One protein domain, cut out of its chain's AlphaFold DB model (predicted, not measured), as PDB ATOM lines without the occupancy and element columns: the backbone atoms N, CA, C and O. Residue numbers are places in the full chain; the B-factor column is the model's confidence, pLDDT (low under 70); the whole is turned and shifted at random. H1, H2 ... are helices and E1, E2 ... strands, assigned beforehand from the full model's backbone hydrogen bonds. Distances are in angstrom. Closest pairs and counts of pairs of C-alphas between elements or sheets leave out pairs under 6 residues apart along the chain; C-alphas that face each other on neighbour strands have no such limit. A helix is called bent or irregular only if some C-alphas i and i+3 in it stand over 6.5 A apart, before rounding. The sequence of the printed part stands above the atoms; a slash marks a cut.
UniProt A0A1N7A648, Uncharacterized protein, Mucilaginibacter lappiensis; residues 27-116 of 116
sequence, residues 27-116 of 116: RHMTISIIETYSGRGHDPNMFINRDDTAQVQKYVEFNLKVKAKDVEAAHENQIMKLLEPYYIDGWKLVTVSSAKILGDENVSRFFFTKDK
ATOM      1  N   ARG A  27     -23.574  50.362 -29.551       90.81
ATOM      2  CA  ARG A  27     -23.092  48.980 -29.550       90.81
ATOM      3  C   ARG A  27     -21.743  48.911 -28.869       90.81
ATOM      4  O   ARG A  27     -20.951  49.843 -28.975       90.81
ATOM      5  N   HIS A  28     -21.465  47.774 -28.256       92.81
ATOM      6  CA  HIS A  28     -20.219  47.487 -27.568       92.81
ATOM      7  C   HIS A  28     -19.518  46.302 -28.230       92.81
ATOM      8  O   HIS A  28     -20.163  45.372 -28.715       92.81
ATOM      9  N   MET A  29     -18.191  46.313 -28.239       92.75
ATOM     10  CA  MET A  29     -17.399  45.172 -28.678       92.75
ATOM     11  C   MET A  29     -16.183  44.982 -27.781       92.75
ATOM     12  O   MET A  29     -15.519  45.949 -27.427       92.75
ATOM     13  N   THR A  30     -15.867  43.735 -27.456       93.06
ATOM     14  CA  THR A  30     -14.612  43.368 -26.800       93.06
ATOM     15  C   THR A  30     -13.801  42.510 -27.752       93.06
ATOM     16  O   THR A  30     -14.268  41.457 -28.172       93.06
ATOM     17  N   ILE A  31     -12.582  42.927 -28.074       92.25
ATOM     18  CA  ILE A  31     -11.627  42.130 -28.846       92.25
ATOM     19  C   ILE A  31     -10.545  41.647 -27.891       92.25
ATOM     20  O   ILE A  31      -9.854  42.461 -27.292       92.25
ATOM     21  N   SER A  32     -10.399  40.337 -27.741       91.38
ATOM     22  CA  SER A  32      -9.326  39.702 -26.977       91.38
ATOM     23  C   SER A  32      -8.301  39.129 -27.949       91.38
ATOM     24  O   SER A  32      -8.631  38.242 -28.733       91.38
ATOM     25  N   ILE A  33      -7.073  39.632 -27.906       91.06
ATOM     26  CA  ILE A  33      -5.921  39.065 -28.608       91.06
ATOM     27  C   ILE A  33      -5.178  38.194 -27.603       91.06
ATOM     28  O   ILE A  33      -4.751  38.695 -26.565       91.06
ATOM     29  N   ILE A  34      -5.073  36.904 -27.893       88.38
ATOM     30  CA  ILE A  34      -4.369  35.915 -27.082       88.38
ATOM     31  C   ILE A  34      -3.075  35.582 -27.805       88.38
ATOM     32  O   ILE A  34      -3.094  35.021 -28.903       88.38
ATOM     33  N   GLU A  35      -1.967  35.971 -27.191       85.88
ATOM     34  CA  GLU A  35      -0.627  35.754 -27.713       85.88
ATOM     35  C   GLU A  35      -0.144  34.372 -27.313       85.88
ATOM     36  O   GLU A  35      -0.088  34.038 -26.125       85.88
ATOM     37  N   THR A  36       0.196  33.567 -28.314       77.38
ATOM     38  CA  THR A  36       0.613  32.184 -28.105       77.38
ATOM     39  C   THR A  36       2.035  31.981 -28.613       77.38
ATOM     40  O   THR A  36       2.466  32.605 -29.583       77.38
ATOM     41  N   TYR A  37       2.784  31.120 -27.921       68.00
ATOM     42  CA  TYR A  37       4.210  30.879 -28.189       68.00
ATOM     43  C   TYR A  37       4.509  29.470 -28.711       68.00
ATOM     44  O   TYR A  37       5.671  29.122 -28.897       68.00
ATOM     45  N   SER A  38       3.494  28.612 -28.866       58.56
ATOM     46  CA  SER A  38       3.727  27.161 -28.936       58.56
ATOM     47  C   SER A  38       3.214  26.455 -30.188       58.56
ATOM     48  O   SER A  38       3.387  25.239 -30.277       58.56
ATOM     49  N   GLY A  39       2.582  27.157 -31.139       55.34
ATOM     50  CA  GLY A  39       2.005  26.538 -32.342       55.34
ATOM     51  C   GLY A  39       1.020  25.391 -32.051       55.34
ATOM     52  O   GLY A  39       0.690  24.610 -32.944       55.34
ATOM     53  N   ARG A  40       0.582  25.237 -30.793       58.25
ATOM     54  CA  ARG A  40      -0.376  24.213 -30.376       58.25
ATOM     55  C   ARG A  40      -1.719  24.567 -30.997       58.25
ATOM     56  O   ARG A  40      -2.053  25.739 -31.101       58.25
ATOM     57  N   GLY A  41      -2.463  23.564 -31.457       54.34
ATOM     58  CA  GLY A  41      -3.772  23.779 -32.070       54.34
ATOM     59  C   GLY A  41      -4.682  24.540 -31.109       54.34
ATOM     60  O   GLY A  41      -5.133  23.975 -30.119       54.34
ATOM     61  N   HIS A  42      -4.887  25.825 -31.382       65.75
ATOM     62  CA  HIS A  42      -5.805  26.673 -30.639       65.75
ATOM     63  C   HIS A  42      -7.179  26.629 -31.301       65.75
ATOM     64  O   HIS A  42      -7.293  26.377 -32.506       65.75
ATOM     65  N   ASP A  43      -8.213  26.895 -30.506       64.25
ATOM     66  CA  ASP A  43      -9.558  27.074 -31.034       64.25
ATOM     67  C   ASP A  43      -9.564  28.187 -32.099       64.25
ATOM     68  O   ASP A  43      -8.812  29.163 -31.998       64.25
ATOM     69  N   PRO A  44     -10.386  28.060 -33.152       64.62
ATOM     70  CA  PRO A  44     -10.475  29.085 -34.181       64.62
ATOM     71  C   PRO A  44     -10.908  30.427 -33.577       64.62
ATOM     72  O   PRO A  44     -11.612  30.473 -32.568       64.62
ATOM     73  N   ASN A  45     -10.516  31.528 -34.231       75.62
ATOM     74  CA  ASN A  45     -10.943  32.875 -33.845       75.62
ATOM     75  C   ASN A  45     -12.461  32.906 -33.618       75.62
ATOM     76  O   ASN A  45     -13.237  32.601 -34.527       75.62
ATOM     77  N   MET A  46     -12.876  33.268 -32.407       71.06
ATOM     78  CA  MET A  46     -14.269  33.173 -31.989       71.06
ATOM     79  C   MET A  46     -14.962  34.522 -32.129       71.06
ATOM     80  O   MET A  46     -14.389  35.565 -31.810       71.06
ATOM     81  N   PHE A  47     -16.209  34.496 -32.587       80.88
ATOM     82  CA  PHE A  47     -17.073  35.665 -32.649       80.88
ATOM     83  C   PHE A  47     -18.407  35.351 -31.972       80.88
ATOM     84  O   PHE A  47     -19.174  34.519 -32.455       80.88
ATOM     85  N   ILE A  48     -18.678  36.002 -30.844       78.94
ATOM     86  CA  ILE A  48     -19.896  35.822 -30.050       78.94
ATOM     87  C   ILE A  48     -20.695  37.120 -30.112       78.94
ATOM     88  O   ILE A  48     -20.216  38.166 -29.685       78.94
ATOM     89  N   ASN A  49     -21.933  37.059 -30.595       78.06
ATOM     90  CA  ASN A  49     -22.861  38.188 -30.555       78.06
ATOM     91  C   ASN A  49     -23.949  37.933 -29.515       78.06
ATOM     92  O   ASN A  49     -24.643  36.919 -29.587       78.06
ATOM     93  N   ARG A  50     -24.144  38.879 -28.595       71.38
ATOM     94  CA  ARG A  50     -25.270  38.886 -27.660       71.38
ATOM     95  C   ARG A  50     -25.797  40.305 -27.502       71.38
ATOM     96  O   ARG A  50     -25.058  41.194 -27.084       71.38
ATOM     97  N   ASP A  51     -27.073  40.500 -27.813       77.81
ATOM     98  CA  ASP A  51     -27.770  41.785 -27.710       77.81
ATOM     99  C   ASP A  51     -27.034  42.906 -28.478       77.81
ATOM    100  O   ASP A  51     -26.974  42.886 -29.710       77.81
ATOM    101  N   ASP A  52     -26.435  43.858 -27.758       75.19
ATOM    102  CA  ASP A  52     -25.638  44.965 -28.304       75.19
ATOM    103  C   ASP A  52     -24.129  44.789 -28.115       75.19
ATOM    104  O   ASP A  52     -23.356  45.677 -28.474       75.19
ATOM    105  N   THR A  53     -23.710  43.643 -27.580       79.81
ATOM    106  CA  THR A  53     -22.312  43.293 -27.333       79.81
ATOM    107  C   THR A  53     -21.815  42.259 -28.338       79.81
ATOM    108  O   THR A  53     -22.415  41.199 -28.516       79.81
ATOM    109  N   ALA A  54     -20.694  42.559 -28.988       87.31
ATOM    110  CA  ALA A  54     -19.907  41.590 -29.739       87.31
ATOM    111  C   ALA A  54     -18.651  41.219 -28.941       87.31
ATOM    112  O   ALA A  54     -18.022  42.071 -28.319       87.31
ATOM    113  N   GLN A  55     -18.254  39.955 -28.962       88.69
ATOM    114  CA  GLN A  55     -16.975  39.510 -28.428       88.69
ATOM    115  C   GLN A  55     -16.201  38.822 -29.539       88.69
ATOM    116  O   GLN A  55     -16.720  37.934 -30.210       88.69
ATOM    117  N   VAL A  56     -14.965  39.255 -29.734       89.19
ATOM    118  CA  VAL A  56     -14.031  38.686 -30.695       89.19
ATOM    119  C   VAL A  56     -12.850  38.136 -29.918       89.19
ATOM    120  O   VAL A  56     -12.276  38.842 -29.096       89.19
ATOM    121  N   GLN A  57     -12.456  36.906 -30.199       88.94
ATOM    122  CA  GLN A  57     -11.248  36.301 -29.658       88.94
ATOM    123  C   GLN A  57     -10.339  35.918 -30.816       88.94
ATOM    124  O   GLN A  57     -10.777  35.249 -31.752       88.94
ATOM    125  N   LYS A  58      -9.093  36.382 -30.775       87.19
ATOM    126  CA  LYS A  58      -8.085  36.118 -31.796       87.19
ATOM    127  C   LYS A  58      -6.879  35.450 -31.163       87.19
ATOM    128  O   LYS A  58      -6.254  36.049 -30.294       87.19
ATOM    129  N   TYR A  59      -6.544  34.253 -31.624       85.81
ATOM    130  CA  TYR A  59      -5.284  33.603 -31.278       85.81
ATOM    131  C   TYR A  59      -4.226  34.044 -32.283       85.81
ATOM    132  O   TYR A  59      -4.432  33.925 -33.494       85.81
ATOM    133  N   VAL A  60      -3.126  34.612 -31.792       86.69
ATOM    134  CA  VAL A  60      -2.091  35.200 -32.642       86.69
ATOM    135  C   VAL A  60      -0.714  34.791 -32.148       86.69
ATOM    136  O   VAL A  60      -0.377  34.962 -30.980       86.69
ATOM    137  N   GLU A  61       0.105  34.302 -33.071       86.00
ATOM    138  CA  GLU A  61       1.529  34.083 -32.849       86.00
ATOM    139  C   GLU A  61       2.311  35.237 -33.492       86.00
ATOM    140  O   GLU A  61       2.382  35.364 -34.720       86.00
ATOM    141  N   PHE A  62       2.890  36.116 -32.671       82.31
ATOM    142  CA  PHE A  62       3.693  37.237 -33.159       82.31
ATOM    143  C   PHE A  62       5.129  36.789 -33.465       82.31
ATOM    144  O   PHE A  62       6.022  36.867 -32.626       82.31
ATOM    145  N   ASN A  63       5.384  36.366 -34.705       81.75
ATOM    146  CA  ASN A  63       6.742  36.081 -35.186       81.75
ATOM    147  C   ASN A  63       7.453  37.371 -35.641       81.75
ATOM    148  O   ASN A  63       7.573  37.665 -36.837       81.75
ATOM    149  N   LEU A  64       7.880  38.186 -34.674       84.12
ATOM    150  CA  LEU A  64       8.511  39.485 -34.922       84.12
ATOM    151  C   LEU A  64       9.980  39.309 -35.339       84.12
ATOM    152  O   LEU A  64      10.883  39.221 -34.510       84.12
ATOM    153  N   LYS A  65      10.243  39.295 -36.650       85.56
ATOM    154  CA  LYS A  65      11.604  39.247 -37.220       85.56
ATOM    155  C   LYS A  65      12.267  40.630 -37.238       85.56
ATOM    156  O   LYS A  65      12.564  41.168 -38.303       85.56
ATOM    157  N   VAL A  66      12.474  41.222 -36.062       90.00
ATOM    158  CA  VAL A  66      13.086  42.552 -35.892       90.00
ATOM    159  C   VAL A  66      14.227  42.524 -34.874       90.00
ATOM    160  O   VAL A  66      14.410  41.547 -34.149       90.00
ATOM    161  N   LYS A  67      15.034  43.589 -34.825       91.44
ATOM    162  CA  LYS A  67      16.082  43.727 -33.801       91.44
ATOM    163  C   LYS A  67      15.431  43.898 -32.427       91.44
ATOM    164  O   LYS A  67      14.383  44.522 -32.333       91.44
ATOM    165  N   ALA A  68      16.097  43.437 -31.365       86.62
ATOM    166  CA  ALA A  68      15.575  43.481 -29.992       86.62
ATOM    167  C   ALA A  68      15.050  44.868 -29.568       86.62
ATOM    168  O   ALA A  68      13.987  44.971 -28.969       86.62
ATOM    169  N   LYS A  69      15.760  45.938 -29.947       92.25
ATOM    170  CA  LYS A  69      15.372  47.328 -29.655       92.25
ATOM    171  C   LYS A  69      14.075  47.793 -30.338       92.25
ATOM    172  O   LYS A  69      13.510  48.792 -29.923       92.25
ATOM    173  N   ASP A  70      13.640  47.097 -31.388       92.94
ATOM    174  CA  ASP A  70      12.490  47.463 -32.219       92.94
ATOM    175  C   ASP A  70      11.287  46.527 -31.966       92.94
ATOM    176  O   ASP A  70      10.257  46.652 -32.625       92.94
ATOM    177  N   VAL A  71      11.409  45.566 -31.035       88.50
ATOM    178  CA  VAL A  71      10.389  44.533 -30.770       88.50
ATOM    179  C   VAL A  71       9.079  45.139 -30.285       88.50
ATOM    180  O   VAL A  71       8.029  44.765 -30.796       88.50
ATOM    181  N   GLU A  72       9.133  46.089 -29.352       87.88
ATOM    182  CA  GLU A  72       7.941  46.739 -28.791       87.88
ATOM    183  C   GLU A  72       7.154  47.485 -29.875       87.88
ATOM    184  O   GLU A  72       5.985  47.193 -30.112       87.88
ATOM    185  N   ALA A  73       7.827  48.336 -30.653       91.88
ATOM    186  CA  ALA A  73       7.197  49.041 -31.766       91.88
ATOM    187  C   ALA A  73       6.655  48.079 -32.842       91.88
ATOM    188  O   ALA A  73       5.610  48.325 -33.447       91.88
ATOM    189  N   ALA A  74       7.352  46.974 -33.122       91.75
ATOM    190  CA  ALA A  74       6.870  45.974 -34.072       91.75
ATOM    191  C   ALA A  74       5.629  45.231 -33.552       91.75
ATOM    192  O   ALA A  74       4.723  44.950 -34.338       91.75
ATOM    193  N   HIS A  75       5.579  44.940 -32.252       90.94
ATOM    194  CA  HIS A  75       4.441  44.323 -31.576       90.94
ATOM    195  C   HIS A  75       3.208  45.228 -31.625       90.94
ATOM    196  O   HIS A  75       2.171  44.819 -32.151       90.94
ATOM    197  N   GLU A  76       3.355  46.493 -31.226       90.56
ATOM    198  CA  GLU A  76       2.284  47.493 -31.295       90.56
ATOM    199  C   GLU A  76       1.739  47.648 -32.718       90.56
ATOM    200  O   GLU A  76       0.529  47.628 -32.935       90.56
ATOM    201  N   ASN A  77       2.619  47.723 -33.721       93.44
ATOM    202  CA  ASN A  77       2.206  47.824 -35.119       93.44
ATOM    203  C   ASN A  77       1.392  46.611 -35.590       93.44
ATOM    204  O   ASN A  77       0.463  46.765 -36.385       93.44
ATOM    205  N   GLN A  78       1.727  45.402 -35.137       92.06
ATOM    206  CA  GLN A  78       0.951  44.208 -35.474       92.06
ATOM    207  C   GLN A  78      -0.418  44.220 -34.790       92.06
ATOM    208  O   GLN A  78      -1.421  43.927 -35.441       92.06
ATOM    209  N   ILE A  79      -0.489  44.632 -33.521       92.56
ATOM    210  CA  ILE A  79      -1.765  44.838 -32.825       92.56
ATOM    211  C   ILE A  79      -2.619  45.865 -33.573       92.56
ATOM    212  O   ILE A  79      -3.782  45.598 -33.868       92.56
ATOM    213  N   MET A  80      -2.049  47.010 -33.948       92.62
ATOM    214  CA  MET A  80      -2.783  48.053 -34.663       92.62
ATOM    215  C   MET A  80      -3.313  47.567 -36.014       92.62
ATOM    216  O   MET A  80      -4.466  47.842 -36.331       92.62
ATOM    217  N   LYS A  81      -2.548  46.763 -36.762       93.25
ATOM    218  CA  LYS A  81      -3.028  46.113 -37.997       93.25
ATOM    219  C   LYS A  81      -4.176  45.134 -37.753       93.25
ATOM    220  O   LYS A  81      -5.094  45.046 -38.559       93.25
ATOM    221  N   LEU A  82      -4.153  44.396 -36.641       92.06
ATOM    222  CA  LEU A  82      -5.252  43.496 -36.276       92.06
ATOM    223  C   LEU A  82      -6.534  44.258 -35.917       92.06
ATOM    224  O   LEU A  82      -7.629  43.730 -36.125       92.06
ATOM    225  N   LEU A  83      -6.396  45.470 -35.374       93.75
ATOM    226  CA  LEU A  83      -7.505  46.329 -34.957       93.75
ATOM    227  C   LEU A  83      -7.994  47.282 -36.062       93.75
ATOM    228  O   LEU A  83      -9.136  47.734 -36.010       93.75
ATOM    229  N   GLU A  84      -7.168  47.556 -37.074       95.06
ATOM    230  CA  GLU A  84      -7.451  48.457 -38.200       95.06
ATOM    231  C   GLU A  84      -8.836  48.243 -38.840       95.06
ATOM    232  O   GLU A  84      -9.563  49.230 -38.990       95.06
ATOM    233  N   PRO A  85      -9.293  47.005 -39.126       93.44
ATOM    234  CA  PRO A  85     -10.613  46.798 -39.721       93.44
ATOM    235  C   PRO A  85     -11.770  47.332 -38.864       93.44
ATOM    236  O   PRO A  85     -12.784  47.769 -39.402       93.44
ATOM    237  N   TYR A  86     -11.628  47.322 -37.536       92.81
ATOM    238  CA  TYR A  86     -12.662  47.803 -36.620       92.81
ATOM    239  C   TYR A  86     -12.692  49.331 -36.585       92.81
ATOM    240  O   TYR A  86     -13.773  49.918 -36.605       92.81
ATOM    241  N   TYR A  87     -11.525  49.978 -36.624       92.75
ATOM    242  CA  TYR A  87     -11.444  51.432 -36.764       92.75
ATOM    243  C   TYR A  87     -12.046  51.913 -38.090       92.75
ATOM    244  O   TYR A  87     -12.808  52.877 -38.095       92.75
ATOM    245  N   ILE A  88     -11.763  51.217 -39.198       95.06
ATOM    246  CA  ILE A  88     -12.331  51.529 -40.522       95.06
ATOM    247  C   ILE A  88     -13.856  51.348 -40.529       95.06
ATOM    248  O   ILE A  88     -14.565  52.175 -41.095       95.06
ATOM    249  N   ASP A  89     -14.379  50.323 -39.846       91.75
ATOM    250  CA  ASP A  89     -15.824  50.144 -39.647       91.75
ATOM    251  C   ASP A  89     -16.420  51.161 -38.643       91.75
ATOM    252  O   ASP A  89     -17.595  51.093 -38.303       91.75
ATOM    253  N   GLY A  90     -15.659  52.140 -38.152       93.25
ATOM    254  CA  GLY A  90     -16.172  53.208 -37.291       93.25
ATOM    255  C   GLY A  90     -16.362  52.809 -35.827       93.25
ATOM    256  O   GLY A  90     -17.073  53.498 -35.092       93.25
ATOM    257  N   TRP A  91     -15.737  51.716 -35.381       94.62
ATOM    258  CA  TRP A  91     -15.626  51.412 -33.958       94.62
ATOM    259  C   TRP A  91     -14.595  52.327 -33.300       94.62
ATOM    260  O   TRP A  91     -13.477  52.498 -33.782       94.62
ATOM    261  N   LYS A  92     -14.968  52.893 -32.155       95.12
ATOM    262  CA  LYS A  92     -14.130  53.775 -31.343       95.12
ATOM    263  C   LYS A  92     -13.565  52.985 -30.173       95.12
ATOM    264  O   LYS A  92     -14.333  52.394 -29.416       95.12
ATOM    265  N   LEU A  93     -12.243  52.969 -30.020       94.25
ATOM    266  CA  LEU A  93     -11.599  52.369 -28.854       94.25
ATOM    267  C   LEU A  93     -11.920  53.211 -27.611       94.25
ATOM    268  O   LEU A  93     -11.706  54.420 -27.604       94.25
ATOM    269  N   VAL A  94     -12.422  52.560 -26.568       94.19
ATOM    270  CA  VAL A  94     -12.753  53.176 -25.278       94.19
ATOM    271  C   VAL A  94     -11.638  52.945 -24.272       94.19
ATOM    272  O   VAL A  94     -11.207  53.874 -23.598       94.19
ATOM    273  N   THR A  95     -11.187  51.697 -24.137       93.00
ATOM    274  CA  THR A  95     -10.146  51.333 -23.173       93.00
ATOM    275  C   THR A  95      -9.453  50.031 -23.559       93.00
ATOM    276  O   THR A  95      -9.951  49.259 -24.387       93.00
ATOM    277  N   VAL A  96      -8.295  49.797 -22.947       91.62
ATOM    278  CA  VAL A  96      -7.462  48.609 -23.122       91.62
ATOM    279  C   VAL A  96      -7.186  48.001 -21.751       91.62
ATOM    280  O   VAL A  96      -6.974  48.712 -20.772       91.62
ATOM    281  N   SER A  97      -7.193  46.675 -21.670       89.44
ATOM    282  CA  SER A  97      -6.831  45.929 -20.467       89.44
ATOM    283  C   SER A  97      -5.935  44.761 -20.842       89.44
ATOM    284  O   SER A  97      -6.298  43.941 -21.682       89.44
ATOM    285  N   SER A  98      -4.783  44.657 -20.191       83.12
ATOM    286  CA  SER A  98      -3.971  43.444 -20.216       83.12
ATOM    287  C   SER A  98      -4.457  42.483 -19.133       83.12
ATOM    288  O   SER A  98      -4.591  42.871 -17.969       83.12
ATOM    289  N   ALA A  99      -4.671  41.224 -19.487       70.94
ATOM    290  CA  ALA A  99      -4.903  40.138 -18.550       70.94
ATOM    291  C   ALA A  99      -3.890  39.024 -18.820       70.94
ATOM    292  O   ALA A  99      -3.631  38.671 -19.967       70.94
ATOM    293  N   LYS A 100      -3.344  38.429 -17.760       65.94
ATOM    294  CA  LYS A 100      -2.717  37.112 -17.870       65.94
ATOM    295  C   LYS A 100      -3.799  36.071 -17.640       65.94
ATOM    296  O   LYS A 100      -4.468  36.109 -16.606       65.94
ATOM    297  N   ILE A 101      -4.004  35.181 -18.603       63.12
ATOM    298  CA  ILE A 101      -4.746  33.947 -18.333       63.12
ATOM    299  C   ILE A 101      -3.768  32.991 -17.639       63.12
ATOM    300  O   ILE A 101      -2.559  33.111 -17.812       63.12
ATOM    301  N   LEU A 102      -4.273  32.102 -16.781       54.66
ATOM    302  CA  LEU A 102      -3.477  31.079 -16.094       54.66
ATOM    303  C   LEU A 102      -2.561  30.347 -17.102       54.66
ATOM    304  O   LEU A 102      -3.056  29.567 -17.909       54.66
ATOM    305  N   GLY A 103      -1.248  30.615 -17.061       62.66
ATOM    306  CA  GLY A 103      -0.246  30.088 -18.000       62.66
ATOM    307  C   GLY A 103       0.693  31.163 -18.574       62.66
ATOM    308  O   GLY A 103       0.795  32.261 -18.027       62.66
ATOM    309  N   ASP A 104       1.369  30.826 -19.680       64.88
ATOM    310  CA  ASP A 104       2.288  31.706 -20.434       64.88
ATOM    311  C   ASP A 104       1.574  32.568 -21.499       64.88
ATOM    312  O   ASP A 104       2.223  33.235 -22.301       64.88
ATOM    313  N   GLU A 105       0.239  32.557 -21.543       70.62
ATOM    314  CA  GLU A 105      -0.534  33.314 -22.534       70.62
ATOM    315  C   GLU A 105      -0.746  34.765 -22.080       70.62
ATOM    316  O   GLU A 105      -1.362  35.042 -21.042       70.62
ATOM    317  N   ASN A 106      -0.267  35.710 -22.891       82.44
ATOM    318  CA  ASN A 106      -0.551  37.130 -22.703       82.44
ATOM    319  C   ASN A 106      -1.850  37.478 -23.429       82.44
ATOM    320  O   ASN A 106      -2.001  37.186 -24.615       82.44
ATOM    321  N   VAL A 107      -2.795  38.110 -22.727       86.94
ATOM    322  CA  VAL A 107      -4.074  38.516 -23.315       86.94
ATOM    323  C   VAL A 107      -4.240  40.020 -23.264       86.94
ATOM    324  O   VAL A 107      -4.252  40.631 -22.198       86.94
ATOM    325  N   SER A 108      -4.459  40.606 -24.432       90.62
ATOM    326  CA  SER A 108      -4.761  42.022 -24.598       90.62
ATOM    327  C   SER A 108      -6.228  42.182 -24.979       90.62
ATOM    328  O   SER A 108      -6.672  41.657 -25.999       90.62
ATOM    329  N   ARG A 109      -7.005  42.880 -24.149       91.88
ATOM    330  CA  ARG A 109      -8.429  43.162 -24.375       91.88
ATOM    331  C   ARG A 109      -8.632  44.613 -24.770       91.88
ATOM    332  O   ARG A 109      -8.201  45.517 -24.063       91.88
ATOM    333  N   PHE A 110      -9.364  44.814 -25.851       94.06
ATOM    334  CA  PHE A 110      -9.695  46.114 -26.412       94.06
ATOM    335  C   PHE A 110     -11.209  46.279 -26.402       94.06
ATOM    336  O   PHE A 110     -11.933  45.433 -26.931       94.06
ATOM    337  N   PHE A 111     -11.686  47.353 -25.787       93.56
ATOM    338  CA  PHE A 111     -13.108  47.631 -25.645       93.56
ATOM    339  C   PHE A 111     -13.492  48.754 -26.593       93.56
ATOM    340  O   PHE A 111     -12.916  49.837 -26.530       93.56
ATOM    341  N   PHE A 112     -14.471  48.501 -27.447       95.25
ATOM    342  CA  PHE A 112     -14.912  49.407 -28.490       95.25
ATOM    343  C   PHE A 112     -16.388  49.762 -28.348       95.25
ATOM    344  O   PHE A 112     -17.190  48.963 -27.855       95.25
ATOM    345  N   THR A 113     -16.756  50.934 -28.859       94.88
ATOM    346  CA  THR A 113     -18.148  51.350 -29.045       94.88
ATOM    347  C   THR A 113     -18.413  51.834 -30.463       94.88
ATOM    348  O   THR A 113     -17.512  52.318 -31.148       94.88
ATOM    349  N   LYS A 114     -19.658  51.699 -30.922       93.56
ATOM    350  CA  LYS A 114     -20.120  52.250 -32.200       93.56
ATOM    351  C   LYS A 114     -21.547  52.758 -32.051       93.56
ATOM    352  O   LYS A 114     -22.419  52.023 -31.579       93.56
ATOM    353  N   ASP A 115     -21.767  54.001 -32.456       88.81
ATOM    354  CA  ASP A 115     -23.095  54.608 -32.507       88.81
ATOM    355  C   ASP A 115     -23.825  54.077 -33.756       88.81
ATOM    356  O   ASP A 115     -23.209  53.927 -34.815       88.81
ATOM    357  N   LYS A 116     -25.100  53.707 -33.608       72.12
ATOM    358  CA  LYS A 116     -25.958  53.206 -34.695       72.12
ATOM    359  C   LYS A 116     -26.823  54.307 -35.274       72.12
ATOM    360  O   LYS A 116     -27.404  55.044 -34.451       72.12
TER     361      LYS A 116
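This is residues 27 to 116 of the 116 residues of an uncharacterized protein of Mucilaginibacter lappiensis (UniProt A0A1N7A648). A twisted sheet of five strands forms a slab, with one long helix, H1, packing on one face through its residues 78 to 87, while the other face has no named helix over it. E1 runs through the middle of the sheet, with the hairpin of E2 and E3 on one side of it and the hairpin of E4 and E5 on the other, and E2 and E4 are the edge strands. The printed part has 90 residues, with one named helix and five named strands in the order E1, E2, E3, H1, E4, E5; the sheet runs E2, E3, E1, E5, E4 and is mixed. The class is mixed, helices and strands; the whole is compact, with a radius of gyration of the C-alphas of 14.0 A, yet elongated, spanning 43 by 26 by 19 A.

E1, residues 27 to 35, is an inner strand. It is parallel to E3, residues 53 to 60, at 16 degrees, with N 32 and O 56 2.8 A apart, within hydrogen-bond range. E2, residues 46 to 50, is an edge strand and forms an antiparallel hairpin with E3, with N 48 and O 55 at 2.8 A. On the other side of E1, E5, residues 106 to 114, is antiparallel at 162 degrees, with N 31 and O 110 at 2.8 A. E4, residues 92 to 100, is the other edge strand and forms a hairpin with E5, with N 97 and O 109 at 2.8 A. H1, residues 68 to 88, is on the sheet, which gives two layers, a helix on one face of a sheet. H1 is near E1 and E5, and the closest C-alphas of H1 and E4 are those of Tyr 87 and Leu 93, 8.0 A apart. E3, H1 and E4 form a split strand-helix-strand unit, two strands running the same way with E1 and E5 between them, and its crossover is right-handed. In H1, 13 of 17 O i to N i+4 pairs are within hydrogen-bond range.

E1 begins at C-alpha 27, (-23.092, 48.980, -29.550), and is 26.1 A long. E2 measures 13.1 A and E3 22.4 A. H1 begins at C-alpha 68, (15.575, 43.481, -29.992), and measures 30.9 A; it is irregular, with C-alphas 69 and 72 7.5 A apart, and has a kink of 42 degrees near residue 82. E4 measures 24.3 A, and E5 26.5 A, ending at C-alpha 114, (-20.120, 52.250, -32.200).

The two C-alphas farthest apart are those of Asp 51 and Lys 67, 44.3 A. The printed part has no cut, and no link is long. The mean pLDDT of the printed part is 84.2; residues 37 to 44 and 100 to 104 are under 70.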